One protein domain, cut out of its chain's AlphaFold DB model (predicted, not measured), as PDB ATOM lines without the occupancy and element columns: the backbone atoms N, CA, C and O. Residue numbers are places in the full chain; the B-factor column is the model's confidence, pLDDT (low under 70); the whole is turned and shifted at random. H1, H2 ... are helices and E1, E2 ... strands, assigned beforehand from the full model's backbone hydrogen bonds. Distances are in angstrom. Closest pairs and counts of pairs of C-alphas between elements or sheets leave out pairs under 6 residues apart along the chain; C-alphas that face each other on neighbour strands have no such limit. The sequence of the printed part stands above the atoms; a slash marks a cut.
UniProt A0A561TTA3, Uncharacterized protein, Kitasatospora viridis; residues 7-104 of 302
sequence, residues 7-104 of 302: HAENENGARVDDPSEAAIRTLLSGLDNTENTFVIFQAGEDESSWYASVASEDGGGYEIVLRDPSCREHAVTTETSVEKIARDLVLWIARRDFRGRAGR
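AT A GLANCE: This is residues 7 to 104 of the 302 residues of an uncharacterized protein of Kitasatospora viridis (UniProt A0A561TTA3). One twisted sheet of six strands makes a wall, with the two helices H1 and H2 over one of its faces and no named helix over the other. The short H1 covers E3, and the long H2 runs over E4 and E5 and on past the sheet, which gives the domain its long axis. The printed part has 98 residues with two named helices and six named strands, E1 E2 H1 E3 E4 E5 E6 H2 along the chain; the sheet's order is E2 E1 E3 E4 E5 E6, all antiparallel. The class is mixed, and the whole is compact, with a radius of gyration of the C-alphas of 13.2 A, yet elongated in outline, with spans of 43 by 24 by 24 A.

IN THESE COORDINATES: E1, residues 7 to 10, begins with C-alpha 7 at (119.879, 120.731, 162.546) and is 10.1 A long. E2, residues 15 to 17, measures 6.5 A. H1, residues 21 to 29, measures 12.2 A. E3, residues 38 to 43, and E4, residues 51 to 56, are each 17.0 A long. E5, residues 62 to 68, spans 19.7 A, and E6, residues 73 to 79, spans 18.8 A. H2, residues 82 to 102, runs 30.3 A from C-alpha 82 at (114.706, 110.905, 147.910) to C-alpha 102 at (140.103, 124.872, 156.688).

HOW THE PARTS SIT: E2 and E6 are the edge strands. E1 and E2 form a hairpin, with N 8 and O 16 2.8 A apart. E1 and E3 are antiparallel at 160 degrees, with N 9 and O 40 2.9 A apart. E2, H1 and E3 make a split strand-helix-strand unit, two strands running the same way with E1 between them in the sheet; its crossover is right-handed. E3 to E6 form a meander, each strand the antiparallel neighbour of the one before, with N 41 and O 52 2.8 A apart, N 53 and O 65 2.8 A, and N 64 and O 77 2.8 A. H1 is on the sheet at a height of 9.2 A, over E3 and along the strands. H2 is on the same face at a height of 9.9 A, over E4 and E5; its line and that of E5 stand at 4 degrees on the local plane. H2 touches H1 with residues 82 to 90 alone, at a steep tilt of 48 degrees, opposite ways; the closest C-alphas, of Arg 25 and Ala 86, are 5.7 A apart. E2 and E6 are apart. Each O i to N i+4 pair is within hydrogen-bond range in H1, and 16 of 17 are in H2.

THE WHOLE: The C-alphas farthest apart, of Gly 59 and Arg 104, are 45.2 A from each other. The printed part has no cut and no long link. Mean pLDDT of the printed part is 78.4; residues 44 to 48, 59, 71, 91 and 94 to 104 are under 70.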
ATOM      1  N   HIS A   7     121.117 121.449 162.243       83.50
ATOM      2  CA  HIS A   7     119.879 120.731 162.546       83.50
ATOM      3  C   HIS A   7     118.943 120.740 161.345       83.50
ATOM      4  O   HIS A   7     118.990 121.653 160.518       83.50
ATOM      5  N   ALA A   8     118.111 119.706 161.263       88.06
ATOM      6  CA  ALA A   8     116.957 119.662 160.384       88.06
ATOM      7  C   ALA A   8     115.698 119.964 161.188       88.06
ATOM      8  O   ALA A   8     115.492 119.371 162.246       88.06
ATOM      9  N   GLU A   9     114.849 120.838 160.675       87.56
ATOM     10  CA  GLU A   9     113.546 121.148 161.250       87.56
ATOM     11  C   GLU A   9     112.490 121.075 160.154       87.56
ATOM     12  O   GLU A   9     112.650 121.659 159.081       87.56
ATOM     13  N   ASN A  10     111.437 120.301 160.394       86.12
ATOM     14  CA  ASN A  10     110.292 120.257 159.494       86.12
ATOM     15  C   ASN A  10     109.221 121.275 159.906       86.12
ATOM     16  O   ASN A  10     109.248 121.814 161.012       86.12
ATOM     17  N   GLU A  11     108.251 121.513 159.027       83.06
ATOM     18  CA  GLU A  11     107.163 122.473 159.266       83.06
ATOM     19  C   GLU A  11     106.366 122.191 160.558       83.06
ATOM     20  O   GLU A  11     105.891 123.109 161.225       83.06
ATOM     21  N   ASN A  12     106.299 120.923 160.969       78.31
ATOM     22  CA  ASN A  12     105.626 120.485 162.193       78.31
ATOM     23  C   ASN A  12     106.427 120.732 163.487       78.31
ATOM     24  O   ASN A  12     105.986 120.333 164.569       78.31
ATOM     25  N   GLY A  13     107.604 121.358 163.400       72.75
ATOM     26  CA  GLY A  13     108.481 121.648 164.537       72.75
ATOM     27  C   GLY A  13     109.247 120.430 165.064       72.75
ATOM     28  O   GLY A  13     109.810 120.475 166.160       72.75
ATOM     29  N   ALA A  14     109.277 119.320 164.317       78.00
ATOM     30  CA  ALA A  14     110.149 118.196 164.623       78.00
ATOM     31  C   ALA A  14     111.580 118.557 164.217       78.00
ATOM     32  O   ALA A  14     111.901 118.683 163.032       78.00
ATOM     33  N   ARG A  15     112.435 118.703 165.227       84.81
ATOM     34  CA  ARG A  15     113.845 119.036 165.070       84.81
ATOM     35  C   ARG A  15     114.729 117.818 165.319       84.81
ATOM     36  O   ARG A  15     114.573 117.122 166.323       84.81
ATOM     37  N   VAL A  16     115.674 117.588 164.417       82.19
ATOM     38  CA  VAL A  16     116.721 116.570 164.528       82.19
ATOM     39  C   VAL A  16     118.068 117.271 164.430       82.19
ATOM     40  O   VAL A  16     118.399 117.836 163.389       82.19
ATOM     41  N   ASP A  17     118.844 117.243 165.509       81.12
ATOM     42  CA  ASP A  17     120.218 117.743 165.500       81.12
ATOM     43  C   ASP A  17     121.150 116.689 164.872       81.12
ATOM     44  O   ASP A  17     121.005 115.496 165.146       81.12
ATOM     45  N   ASP A  18     122.085 117.131 164.027       74.50
ATOM     46  CA  ASP A  18     123.051 116.291 163.294       74.50
ATOM     47  C   ASP A  18     122.431 115.051 162.606       74.50
ATOM     48  O   ASP A  18     122.775 113.898 162.905       74.50
ATOM     49  N   PRO A  19     121.445 115.246 161.708       78.50
ATOM     50  CA  PRO A  19     120.728 114.140 161.094       78.50
ATOM     51  C   PRO A  19     121.640 113.331 160.161       78.50
ATOM     52  O   PRO A  19     122.109 113.816 159.137       78.50
ATOM     53  N   SER A  20     121.820 112.041 160.462       76.12
ATOM     54  CA  SER A  20     122.441 111.089 159.523       76.12
ATOM     55  C   SER A  20     121.691 111.031 158.183       76.12
ATOM     56  O   SER A  20     120.488 111.291 158.137       76.12
ATOM     57  N   GLU A  21     122.339 110.571 157.107       79.62
ATOM     58  CA  GLU A  21     121.682 110.363 155.800       79.62
ATOM     59  C   GLU A  21     120.374 109.558 155.927       79.62
ATOM     60  O   GLU A  21     119.358 109.880 155.312       79.62
ATOM     61  N   ALA A  22     120.363 108.531 156.783       74.62
ATOM     62  CA  ALA A  22     119.172 107.734 157.044       74.62
ATOM     63  C   ALA A  22     118.039 108.557 157.675       74.62
ATOM     64  O   ALA A  22     116.896 108.419 157.248       74.62
ATOM     65  N   ALA A  23     118.362 109.430 158.632       80.69
ATOM     66  CA  ALA A  23     117.397 110.334 159.250       80.69
ATOM     67  C   ALA A  23     116.865 111.364 158.242       80.69
ATOM     68  O   ALA A  23     115.662 111.603 158.196       80.69
ATOM     69  N   ILE A  24     117.733 111.899 157.376       86.12
ATOM     70  CA  ILE A  24     117.339 112.812 156.294       86.12
ATOM     71  C   ILE A  24     116.351 112.127 155.348       86.12
ATOM     72  O   ILE A  24     115.289 112.677 155.076       86.12
ATOM     73  N   ARG A  25     116.629 110.893 154.906       87.38
ATOM     74  CA  ARG A  25     115.687 110.132 154.062       87.38
ATOM     75  C   ARG A  25     114.335 109.940 154.737       87.38
ATOM     76  O   ARG A  25     113.313 110.039 154.067       87.38
ATOM     77  N   THR A  26     114.317 109.662 156.039       87.31
ATOM     78  CA  THR A  26     113.067 109.520 156.795       87.31
ATOM     79  C   THR A  26     112.286 110.831 156.836       87.31
ATOM     80  O   THR A  26     111.084 110.805 156.591       87.31
ATOM     81  N   LEU A  27     112.954 111.961 157.085       89.06
ATOM     82  CA  LEU A  27     112.319 113.284 157.085       89.06
ATOM     83  C   LEU A  27     111.725 113.621 155.713       89.06
ATOM     84  O   LEU A  27     110.562 114.003 155.635       89.06
ATOM     85  N   LEU A  28     112.495 113.410 154.642       88.62
ATOM     86  CA  LEU A  28     112.065 113.673 153.267       88.62
ATOM     87  C   LEU A  28     110.902 112.775 152.837       88.62
ATOM     88  O   LEU A  28     109.953 113.249 152.228       88.62
ATOM     89  N   SER A  29     110.949 111.489 153.192       86.25
ATOM     90  CA  SER A  29     109.879 110.534 152.867       86.25
ATOM     91  C   SER A  29     108.575 110.818 153.617       86.25
ATOM     92  O   SER A  29     107.535 110.278 153.253       86.25
ATOM     93  N   GLY A  30     108.643 111.599 154.698       84.31
ATOM     94  CA  GLY A  30     107.485 112.031 155.471       84.31
ATOM     95  C   GLY A  30     106.869 113.339 154.985       84.31
ATOM     96  O   GLY A  30     105.899 113.776 155.599       84.31
ATOM     97  N   LEU A  31     107.435 113.995 153.963       86.56
ATOM     98  CA  LEU A  31     106.873 115.229 153.422       86.56
ATOM     99  C   LEU A  31     105.608 114.940 152.605       86.56
ATOM    100  O   LEU A  31     105.521 113.939 151.893       86.56
ATOM    101  N   ASP A  32     104.646 115.848 152.696       81.38
ATOM    102  CA  ASP A  32     103.411 115.839 151.916       81.38
ATOM    103  C   ASP A  32     103.047 117.264 151.487       81.38
ATOM    104  O   ASP A  32     103.749 118.214 151.793       81.38
ATOM    105  N   ASN A  33     101.961 117.439 150.748       76.44
ATOM    106  CA  ASN A  33     101.511 118.740 150.257       76.44
ATOM    107  C   ASN A  33     100.419 119.386 151.134       76.44
ATOM    108  O   ASN A  33      99.635 120.201 150.649       76.44
ATOM    109  N   THR A  34     100.340 119.018 152.419       76.06
ATOM    110  CA  THR A  34      99.272 119.463 153.329       76.06
ATOM    111  C   THR A  34      99.738 119.937 154.706       76.06
ATOM    112  O   THR A  34      99.420 121.064 155.075       76.06
ATOM    113  N   GLU A  35     100.447 119.106 155.472       73.81
ATOM    114  CA  GLU A  35     100.824 119.374 156.870       73.81
ATOM    115  C   GLU A  35     102.339 119.330 157.093       73.81
ATOM    116  O   GLU A  35     102.834 119.902 158.058       73.81
ATOM    117  N   ASN A  36     103.093 118.641 156.238       83.12
ATOM    118  CA  ASN A  36     104.543 118.537 156.362       83.12
ATOM    119  C   ASN A  36     105.195 118.896 155.028       83.12
ATOM    120  O   ASN A  36     105.732 118.028 154.343       83.12
ATOM    121  N   THR A  37     105.095 120.163 154.624       85.12
ATOM    122  CA  THR A  37     105.379 120.554 153.235       85.12
ATOM    123  C   THR A  37     106.846 120.773 152.928       85.12
ATOM    124  O   THR A  37     107.266 120.603 151.780       85.12
ATOM    125  N   PHE A  38     107.655 121.070 153.944       89.62
ATOM    126  CA  PHE A  38     109.089 121.251 153.778       89.62
ATOM    127  C   PHE A  38     109.898 120.855 155.018       89.62
ATOM    128  O   PHE A  38     109.397 120.764 156.142       89.62
ATOM    129  N   VAL A  39     111.196 120.666 154.792       91.62
ATOM    130  CA  VAL A  39     112.228 120.562 155.828       91.62
ATOM    131  C   VAL A  39     113.347 121.556 155.536       91.62
ATOM    132  O   VAL A  39     113.751 121.726 154.384       91.62
ATOM    133  N   ILE A  40     113.847 122.219 156.577       90.88
ATOM    134  CA  ILE A  40     114.971 123.158 156.522       90.88
ATOM    135  C   ILE A  40     116.157 122.548 157.260       90.88
ATOM    136  O   ILE A  40     116.016 122.046 158.370       90.88
ATOM    137  N   PHE A  41     117.333 122.624 156.650       89.12
ATOM    138  CA  PHE A  41     118.627 122.301 157.236       89.12
ATOM    139  C   PHE A  41     119.409 123.601 157.417       89.12
ATOM    140  O   PHE A  41     119.634 124.309 156.436       89.12
ATOM    141  N   GLN A  42     119.850 123.916 158.633       85.75
ATOM    142  CA  GLN A  42     120.590 125.155 158.898       85.75
ATOM    143  C   GLN A  42     121.679 124.980 159.963       85.75
ATOM    144  O   GLN A  42     121.533 124.190 160.904       85.75
ATOM    145  N   ALA A  43     122.774 125.732 159.817       74.25
ATOM    146  CA  ALA A  43     123.854 125.805 160.801       74.25
ATOM    147  C   ALA A  43     123.662 127.004 161.744       74.25
ATOM    148  O   ALA A  43     123.796 128.154 161.332       74.25
ATOM    149  N   GLY A  44     123.406 126.747 163.028       65.19
ATOM    150  CA  GLY A  44     123.191 127.804 164.026       65.19
ATOM    151  C   GLY A  44     121.882 128.590 163.843       65.19
ATOM    152  O   GLY A  44     121.032 128.214 163.045       65.19
ATOM    153  N   GLU A  45     121.711 129.661 164.625       58.47
ATOM    154  CA  GLU A  45     120.495 130.503 164.648       58.47
ATOM    155  C   GLU A  45     120.676 131.864 163.931       58.47
ATOM    156  O   GLU A  45     119.803 132.725 164.011       58.47
ATOM    157  N   ASP A  46     121.812 132.099 163.261       60.62
ATOM    158  CA  ASP A  46     122.153 133.392 162.635       60.62
ATOM    159  C   ASP A  46     121.764 133.430 161.141       60.62
ATOM    160  O   ASP A  46     122.056 132.504 160.385       60.62
ATOM    161  N   GLU A  47     121.170 134.541 160.685       54.91
ATOM    162  CA  GLU A  47     120.814 134.808 159.277       54.91
ATOM    163  C   GLU A  47     122.030 134.851 158.328       54.91
ATOM    164  O   GLU A  47     121.886 134.797 157.100       54.91
ATOM    165  N   SER A  48     123.236 134.960 158.889       54.66
ATOM    166  CA  SER A  48     124.510 134.919 158.162       54.66
ATOM    167  C   SER A  48     124.941 133.498 157.767       54.66
ATOM    168  O   SER A  48     125.885 133.341 156.987       54.66
ATOM    169  N   SER A  49     124.268 132.472 158.292       74.62
ATOM    170  CA  SER A  49     124.575 131.068 158.036       74.62
ATOM    171  C   SER A  49     124.005 130.556 156.712       74.62
ATOM    172  O   SER A  49     123.101 131.134 156.103       74.62
ATOM    173  N   TRP A  50     124.558 129.441 156.240       85.06
ATOM    174  CA  TRP A  50     123.975 128.700 155.131       85.06
ATOM    175  C   TRP A  50     122.678 128.007 155.571       85.06
ATOM    176  O   TRP A  50     122.538 127.614 156.731       85.06
ATOM    177  N   TYR A  51     121.759 127.809 154.627       88.69
ATOM    178  CA  TYR A  51     120.618 126.914 154.805       88.69
ATOM    179  C   TYR A  51     120.345 126.126 153.522       88.69
ATOM    180  O   TYR A  51     120.637 126.581 152.411       88.69
ATOM    181  N   ALA A  52     119.759 124.949 153.685       90.69
ATOM    182  CA  ALA A  52     119.129 124.196 152.616       90.69
ATOM    183  C   ALA A  52     117.662 123.956 152.971       90.69
ATOM    184  O   ALA A  52     117.343 123.742 154.134       90.69
ATOM    185  N   SER A  53     116.769 123.964 151.992       93.31
ATOM    186  CA  SER A  53     115.385 123.544 152.189       93.31
ATOM    187  C   SER A  53     114.966 122.567 151.110       93.31
ATOM    188  O   SER A  53     115.387 122.689 149.959       93.31
ATOM    189  N   VAL A  54     114.127 121.610 151.491       94.12
ATOM    190  CA  VAL A  54     113.467 120.699 150.560       94.12
ATOM    191  C   VAL A  54     111.971 120.801 150.769       94.12
ATOM    192  O   VAL A  54     111.510 120.585 151.889       94.12
ATOM    193  N   ALA A  55     111.239 121.123 149.709       92.31
ATOM    194  CA  ALA A  55     109.790 121.259 149.718       92.31
ATOM    195  C   ALA A  55     109.147 120.272 148.739       92.31
ATOM    196  O   ALA A  55     109.674 120.052 147.649       92.31
ATOM    197  N   SER A  56     108.023 119.669 149.124       89.62
ATOM    198  CA  SER A  56     107.228 118.822 148.228       89.62
ATOM    199  C   SER A  56     106.490 119.681 147.196       89.62
ATOM    200  O   SER A  56     105.885 120.688 147.553       89.62
ATOM    201  N   GLU A  57     106.478 119.259 145.928       86.19
ATOM    202  CA  GLU A  57     105.746 119.945 144.852       86.19
ATOM    203  C   GLU A  57     104.452 119.221 144.442       86.19
ATOM    204  O   GLU A  57     104.356 117.985 144.443       86.19
ATOM    205  N   ASP A  58     103.465 120.004 143.992       70.56
ATOM    206  CA  ASP A  58     102.224 119.509 143.393       70.56
ATOM    207  C   ASP A  58     102.500 118.899 142.008       70.56
ATOM    208  O   ASP A  58     102.437 119.555 140.968       70.56
ATOM    209  N   GLY A  59     102.834 117.609 141.994       69.00
ATOM    210  CA  GLY A  59     103.190 116.886 140.768       69.00
ATOM    211  C   GLY A  59     104.053 115.645 140.976       69.00
ATOM    212  O   GLY A  59     104.247 114.885 140.028       69.00
ATOM    213  N   GLY A  60     104.520 115.407 142.207       74.75
ATOM    214  CA  GLY A  60     105.396 114.285 142.533       74.75
ATOM    215  C   GLY A  60     106.851 114.649 142.264       74.75
ATOM    216  O   GLY A  60     107.376 114.415 141.179       74.75
ATOM    217  N   GLY A  61     107.494 115.234 143.270       86.81
ATOM    218  CA  GLY A  61     108.869 115.707 143.214       86.81
ATOM    219  C   GLY A  61     109.150 116.674 144.356       86.81
ATOM    220  O   GLY A  61     108.258 116.986 145.147       86.81
ATOM    221  N   TYR A  62     110.393 117.126 144.428       92.25
ATOM    222  CA  TYR A  62     110.858 118.035 145.459       92.25
ATOM    223  C   TYR A  62     111.605 119.209 144.839       92.25
ATOM    224  O   TYR A  62     112.461 119.008 143.974       92.25
ATOM    225  N   GLU A  63     111.326 120.412 145.327       94.19
ATOM    226  CA  GLU A  63     112.168 121.582 145.110       94.19
ATOM    227  C   GLU A  63     113.240 121.624 146.201       94.19
ATOM    228  O   GLU A  63     112.947 121.515 147.392       94.19
ATOM    229  N   ILE A  64     114.496 121.775 145.795       94.62
ATOM    230  CA  ILE A  64     115.652 121.889 146.676       94.62
ATOM    231  C   ILE A  64     116.242 123.281 146.493       94.62
ATOM    232  O   ILE A  64     116.703 123.630 145.404       94.62
ATOM    233  N   VAL A  65     116.275 124.051 147.578       93.62
ATOM    234  CA  VAL A  65     116.913 125.367 147.634       93.62
ATOM    235  C   VAL A  65     118.157 125.262 148.496       93.62
ATOM    236  O   VAL A  65     118.095 124.854 149.649       93.62
ATOM    237  N   LEU A  66     119.295 125.655 147.941       89.88
ATOM    238  CA  LEU A  66     120.597 125.639 148.594       89.88
ATOM    239  C   LEU A  66     121.128 127.068 148.635       89.88
ATOM    240  O   LEU A  66     121.312 127.685 147.583       89.88
ATOM    241  N   ARG A  67     121.384 127.616 149.826       86.81
ATOM    242  CA  ARG A  67     121.870 128.991 149.976       86.81
ATOM    243  C   ARG A  67     123.027 129.079 150.958       86.81
ATOM    244  O   ARG A  67     122.933 128.643 152.096       86.81
ATOM    245  N   ASP A  68     124.102 129.727 150.525       84.00
ATOM    246  CA  ASP A  68     125.263 130.042 151.351       84.00
ATOM    247  C   ASP A  68     125.721 131.488 151.093       84.00
ATOM    248  O   ASP A  68     126.336 131.781 150.057       84.00
ATOM    249  N   PRO A  69     125.429 132.414 152.025       76.06
ATOM    250  CA  PRO A  69     125.832 133.813 151.911       76.06
ATOM    251  C   PRO A  69     127.351 134.022 151.852       76.06
ATOM    252  O   PRO A  69     127.804 134.972 151.211       76.06
ATOM    253  N   SER A  70     128.144 133.140 152.474       70.31
ATOM    254  CA  SER A  70     129.599 133.300 152.614       70.31
ATOM    255  C   SER A  70     130.345 133.175 151.283       70.31
ATOM    256  O   SER A  70     131.321 133.884 151.043       70.31
ATOM    257  N   CYS A  71     129.846 132.329 150.379       65.88
ATOM    258  CA  CYS A  71     130.390 132.139 149.034       65.88
ATOM    259  C   CYS A  71     129.446 132.618 147.922       65.88
ATOM    260  O   CYS A  71     129.697 132.334 146.751       65.88
ATOM    261  N   ARG A  72     128.372 133.342 148.274       74.00
ATOM    262  CA  ARG A  72     127.310 133.791 147.351       74.00
ATOM    263  C   ARG A  72     126.691 132.650 146.533       74.00
ATOM    264  O   ARG A  72     126.287 132.858 145.391       74.00
ATOM    265  N   GLU A  73     126.623 131.451 147.102       77.25
ATOM    266  CA  GLU A  73     125.987 130.314 146.439       77.25
ATOM    267  C   GLU A  73     124.476 130.381 146.668       77.25
ATOM    268  O   GLU A  73     124.006 130.539 147.796       77.25
ATOM    269  N   HIS A  74     123.719 130.289 145.579       87.19
ATOM    270  CA  HIS A  74     122.270 130.167 145.596       87.19
ATOM    271  C   HIS A  74     121.861 129.281 144.422       87.19
ATOM    272  O   HIS A  74     122.049 129.667 143.266       87.19
ATOM    273  N   ALA A  75     121.354 128.089 144.716       83.88
ATOM    274  CA  ALA A  75     120.900 127.135 143.718       83.88
ATOM    275  C   ALA A  75     119.480 126.677 144.047       83.88
ATOM    276  O   ALA A  75     119.160 126.425 145.207       83.88
ATOM    277  N   VAL A  76     118.653 126.570 143.010       91.62
ATOM    278  CA  VAL A  76     117.300 126.020 143.084       91.62
ATOM    279  C   VAL A  76     117.210 124.930 142.027       91.62
ATOM    280  O   VAL A  76     117.495 125.177 140.853       91.62
ATOM    281  N   THR A  77     116.892 123.713 142.450       89.56
ATOM    282  CA  THR A  77     116.831 122.527 141.586       89.56
ATOM    283  C   THR A  77     115.631 121.670 141.950       89.56
ATOM    284  O   THR A  77     115.208 121.695 143.099       89.56
ATOM    285  N   THR A  78     115.137 120.861 141.014       91.19
ATOM    286  CA  THR A  78     114.083 119.875 141.281       91.19
ATOM    287  C   THR A  78     114.608 118.448 141.135       91.19
ATOM    288  O   THR A  78     115.480 118.175 140.308       91.19
ATOM    289  N   GLU A  79     114.102 117.529 141.956       90.50
ATOM    290  CA  GLU A  79     114.495 116.116 141.952       90.50
ATOM    291  C   GLU A  79     113.341 115.225 142.431       90.50
ATOM    292  O   GLU A  79     112.485 115.659 143.198       90.50
ATOM    293  N   THR A  80     113.297 113.970 141.979       91.00
ATOM    294  CA  THR A  80     112.241 113.014 142.360       91.00
ATOM    295  C   THR A  80     112.750 111.882 143.250       91.00
ATOM    296  O   THR A  80     111.964 111.291 143.989       91.00
ATOM    297  N   SER A  81     114.055 111.582 143.231       87.81
ATOM    298  CA  SER A  81     114.650 110.554 144.096       87.81
ATOM    299  C   SER A  81     115.037 111.109 145.466       87.81
ATOM    300  O   SER A  81     115.988 111.882 145.598       87.81
ATOM    301  N   VAL A  82     114.367 110.613 146.509       88.50
ATOM    302  CA  VAL A  82     114.706 110.905 147.910       88.50
ATOM    303  C   VAL A  82     116.128 110.450 148.251       88.50
ATOM    304  O   VAL A  82     116.833 111.148 148.976       88.50
ATOM    305  N   GLU A  83     116.591 109.315 147.713       79.94
ATOM    306  CA  GLU A  83     117.956 108.830 147.945       79.94
ATOM    307  C   GLU A  83     119.001 109.798 147.396       79.94
ATOM    308  O   GLU A  83     119.997 110.086 148.064       79.94
ATOM    309  N   LYS A  84     118.775 110.319 146.186       77.44
ATOM    310  CA  LYS A  84     119.686 111.285 145.578       77.44
ATOM    311  C   LYS A  84     119.684 112.603 146.351       77.44
ATOM    312  O   LYS A  84     120.764 113.102 146.648       77.44
ATOM    313  N   ILE A  85     118.509 113.106 146.741       86.44
ATOM    314  CA  ILE A  85     118.383 114.346 147.525       86.44
ATOM    315  C   ILE A  85     119.116 114.217 148.862       86.44
ATOM    316  O   ILE A  85     119.937 115.069 149.192       86.44
ATOM    317  N   ALA A  86     118.867 113.143 149.617       79.25
ATOM    318  CA  ALA A  86     119.492 112.939 150.920       79.25
ATOM    319  C   ALA A  86     121.023 112.880 150.813       79.25
ATOM    320  O   ALA A  86     121.720 113.567 151.560       79.25
ATOM    321  N   ARG A  87     121.548 112.117 149.847       74.62
ATOM    322  CA  ARG A  87     122.991 112.027 149.605       74.62
ATOM    323  C   ARG A  87     123.585 113.377 149.206       74.62
ATOM    324  O   ARG A  87     124.601 113.785 149.761       74.62
ATOM    325  N   ASP A  88     122.970 114.069 148.253       80.19
ATOM    326  CA  ASP A  88     123.499 115.329 147.728       80.19
ATOM    327  C   ASP A  88     123.461 116.439 148.797       80.19
ATOM    328  O   ASP A  88     124.401 117.231 148.878       80.19
ATOM    329  N   LEU A  89     122.457 116.439 149.684       82.81
ATOM    330  CA  LEU A  89     122.386 117.334 150.844       82.81
ATOM    331  C   LEU A  89     123.489 117.071 151.864       82.81
ATOM    332  O   LEU A  89     124.180 118.014 152.242       82.81
ATOM    333  N   VAL A  90     123.705 115.814 152.270       77.50
ATOM    334  CA  VAL A  90     124.813 115.459 153.177       77.50
ATOM    335  C   VAL A  90     126.139 115.948 152.596       77.50
ATOM    336  O   VAL A  90     126.937 116.584 153.284       77.50
ATOM    337  N   LEU A  91     126.350 115.726 151.297       68.56
ATOM    338  CA  LEU A  91     127.550 116.175 150.595       68.56
ATOM    339  C   LEU A  91     127.672 117.702 150.545       68.56
ATOM    340  O   LEU A  91     128.779 118.232 150.645       68.56
ATOM    341  N   TRP A  92     126.566 118.414 150.349       79.44
ATOM    342  CA  TRP A  92     126.548 119.870 150.281       79.44
ATOM    343  C   TRP A  92     126.804 120.512 151.652       79.44
ATOM    344  O   TRP A  92     127.577 121.469 151.735       79.44
ATOM    345  N   ILE A  93     126.234 119.956 152.723       77.56
ATOM    346  CA  ILE A  93     126.438 120.397 154.109       77.56
ATOM    347  C   ILE A  93     127.886 120.141 154.546       77.56
ATOM    348  O   ILE A  93     128.579 121.063 154.974       77.56
ATOM    349  N   ALA A  94     128.404 118.930 154.318       65.44
ATOM    350  CA  ALA A  94     129.765 118.560 154.712       65.44
ATOM    351  C   ALA A  94     130.849 119.462 154.081       65.44
ATOM    352  O   ALA A  94     131.845 119.800 154.723       65.44
ATOM    353  N   ARG A  95     130.642 119.937 152.841       66.44
ATOM    354  CA  ARG A  95     131.557 120.891 152.175       66.44
ATOM    355  C   ARG A  95     131.711 122.218 152.927       66.44
ATOM    356  O   ARG A  95     132.709 122.911 152.727       66.44
ATOM    357  N   ARG A  96     130.736 122.606 153.748       67.69
ATOM    358  CA  ARG A  96     130.696 123.906 154.442       67.69
ATOM    359  C   ARG A  96     131.349 123.843 155.806       67.69
ATOM    360  O   ARG A  96     132.172 124.705 156.113       67.69
ATOM    361  N   ASP A  97     131.109 122.764 156.540       58.88
ATOM    362  CA  ASP A  97     131.855 122.451 157.762       58.88
ATOM    363  C   ASP A  97     133.357 122.351 157.474       58.88
ATOM    364  O   ASP A  97     134.195 122.807 158.258       58.88
ATOM    365  N   PHE A  98     133.707 121.839 156.290       48.94
ATOM    366  CA  PHE A  98     135.080 121.791 155.810       48.94
ATOM    367  C   PHE A  98     135.699 123.189 155.622       48.94
ATOM    368  O   PHE A  98     136.837 123.405 156.035       48.94
ATOM    369  N   ARG A  99     134.971 124.176 155.074       51.00
ATOM    370  CA  ARG A  99     135.473 125.561 154.918       51.00
ATOM    371  C   ARG A  99     135.697 126.252 156.264       51.00
ATOM    372  O   ARG A  99     136.711 126.926 156.440       51.00
ATOM    373  N   GLY A 100     134.803 126.031 157.230       45.25
ATOM    374  CA  GLY A 100     134.976 126.516 158.604       45.25
ATOM    375  C   GLY A 100     136.201 125.906 159.302       45.25
ATOM    376  O   GLY A 100     136.912 126.588 160.042       45.25
ATOM    377  N   ARG A 101     136.510 124.633 159.015       40.91
ATOM    378  CA  ARG A 101     137.680 123.915 159.556       40.91
ATOM    379  C   ARG A 101     138.982 124.196 158.801       40.91
ATOM    380  O   ARG A 101     140.027 124.227 159.445       40.91
ATOM    381  N   ALA A 102     138.943 124.482 157.499       41.44
ATOM    382  CA  ALA A 102     140.103 124.872 156.688       41.44
ATOM    383  C   ALA A 102     140.732 126.206 157.143       41.44
ATOM    384  O   ALA A 102     141.918 126.446 156.924       41.44
ATOM    385  N   GLY A 103     139.978 127.041 157.870       39.56
ATOM    386  CA  GLY A 103     140.514 128.202 158.588       39.56
ATOM    387  C   GLY A 103     141.464 127.850 159.748       39.56
ATOM    388  O   GLY A 103     142.227 128.706 160.202       39.56
ATOM    389  N   ARG A 104     141.481 126.595 160.225       42.66
ATOM    390  CA  ARG A 104     142.472 126.105 161.196       42.66
ATOM    391  C   ARG A 104     143.711 125.620 160.454       42.66
ATOM    392  O   ARG A 104     143.844 124.450 160.122       42.66
TER     393      ARG A 104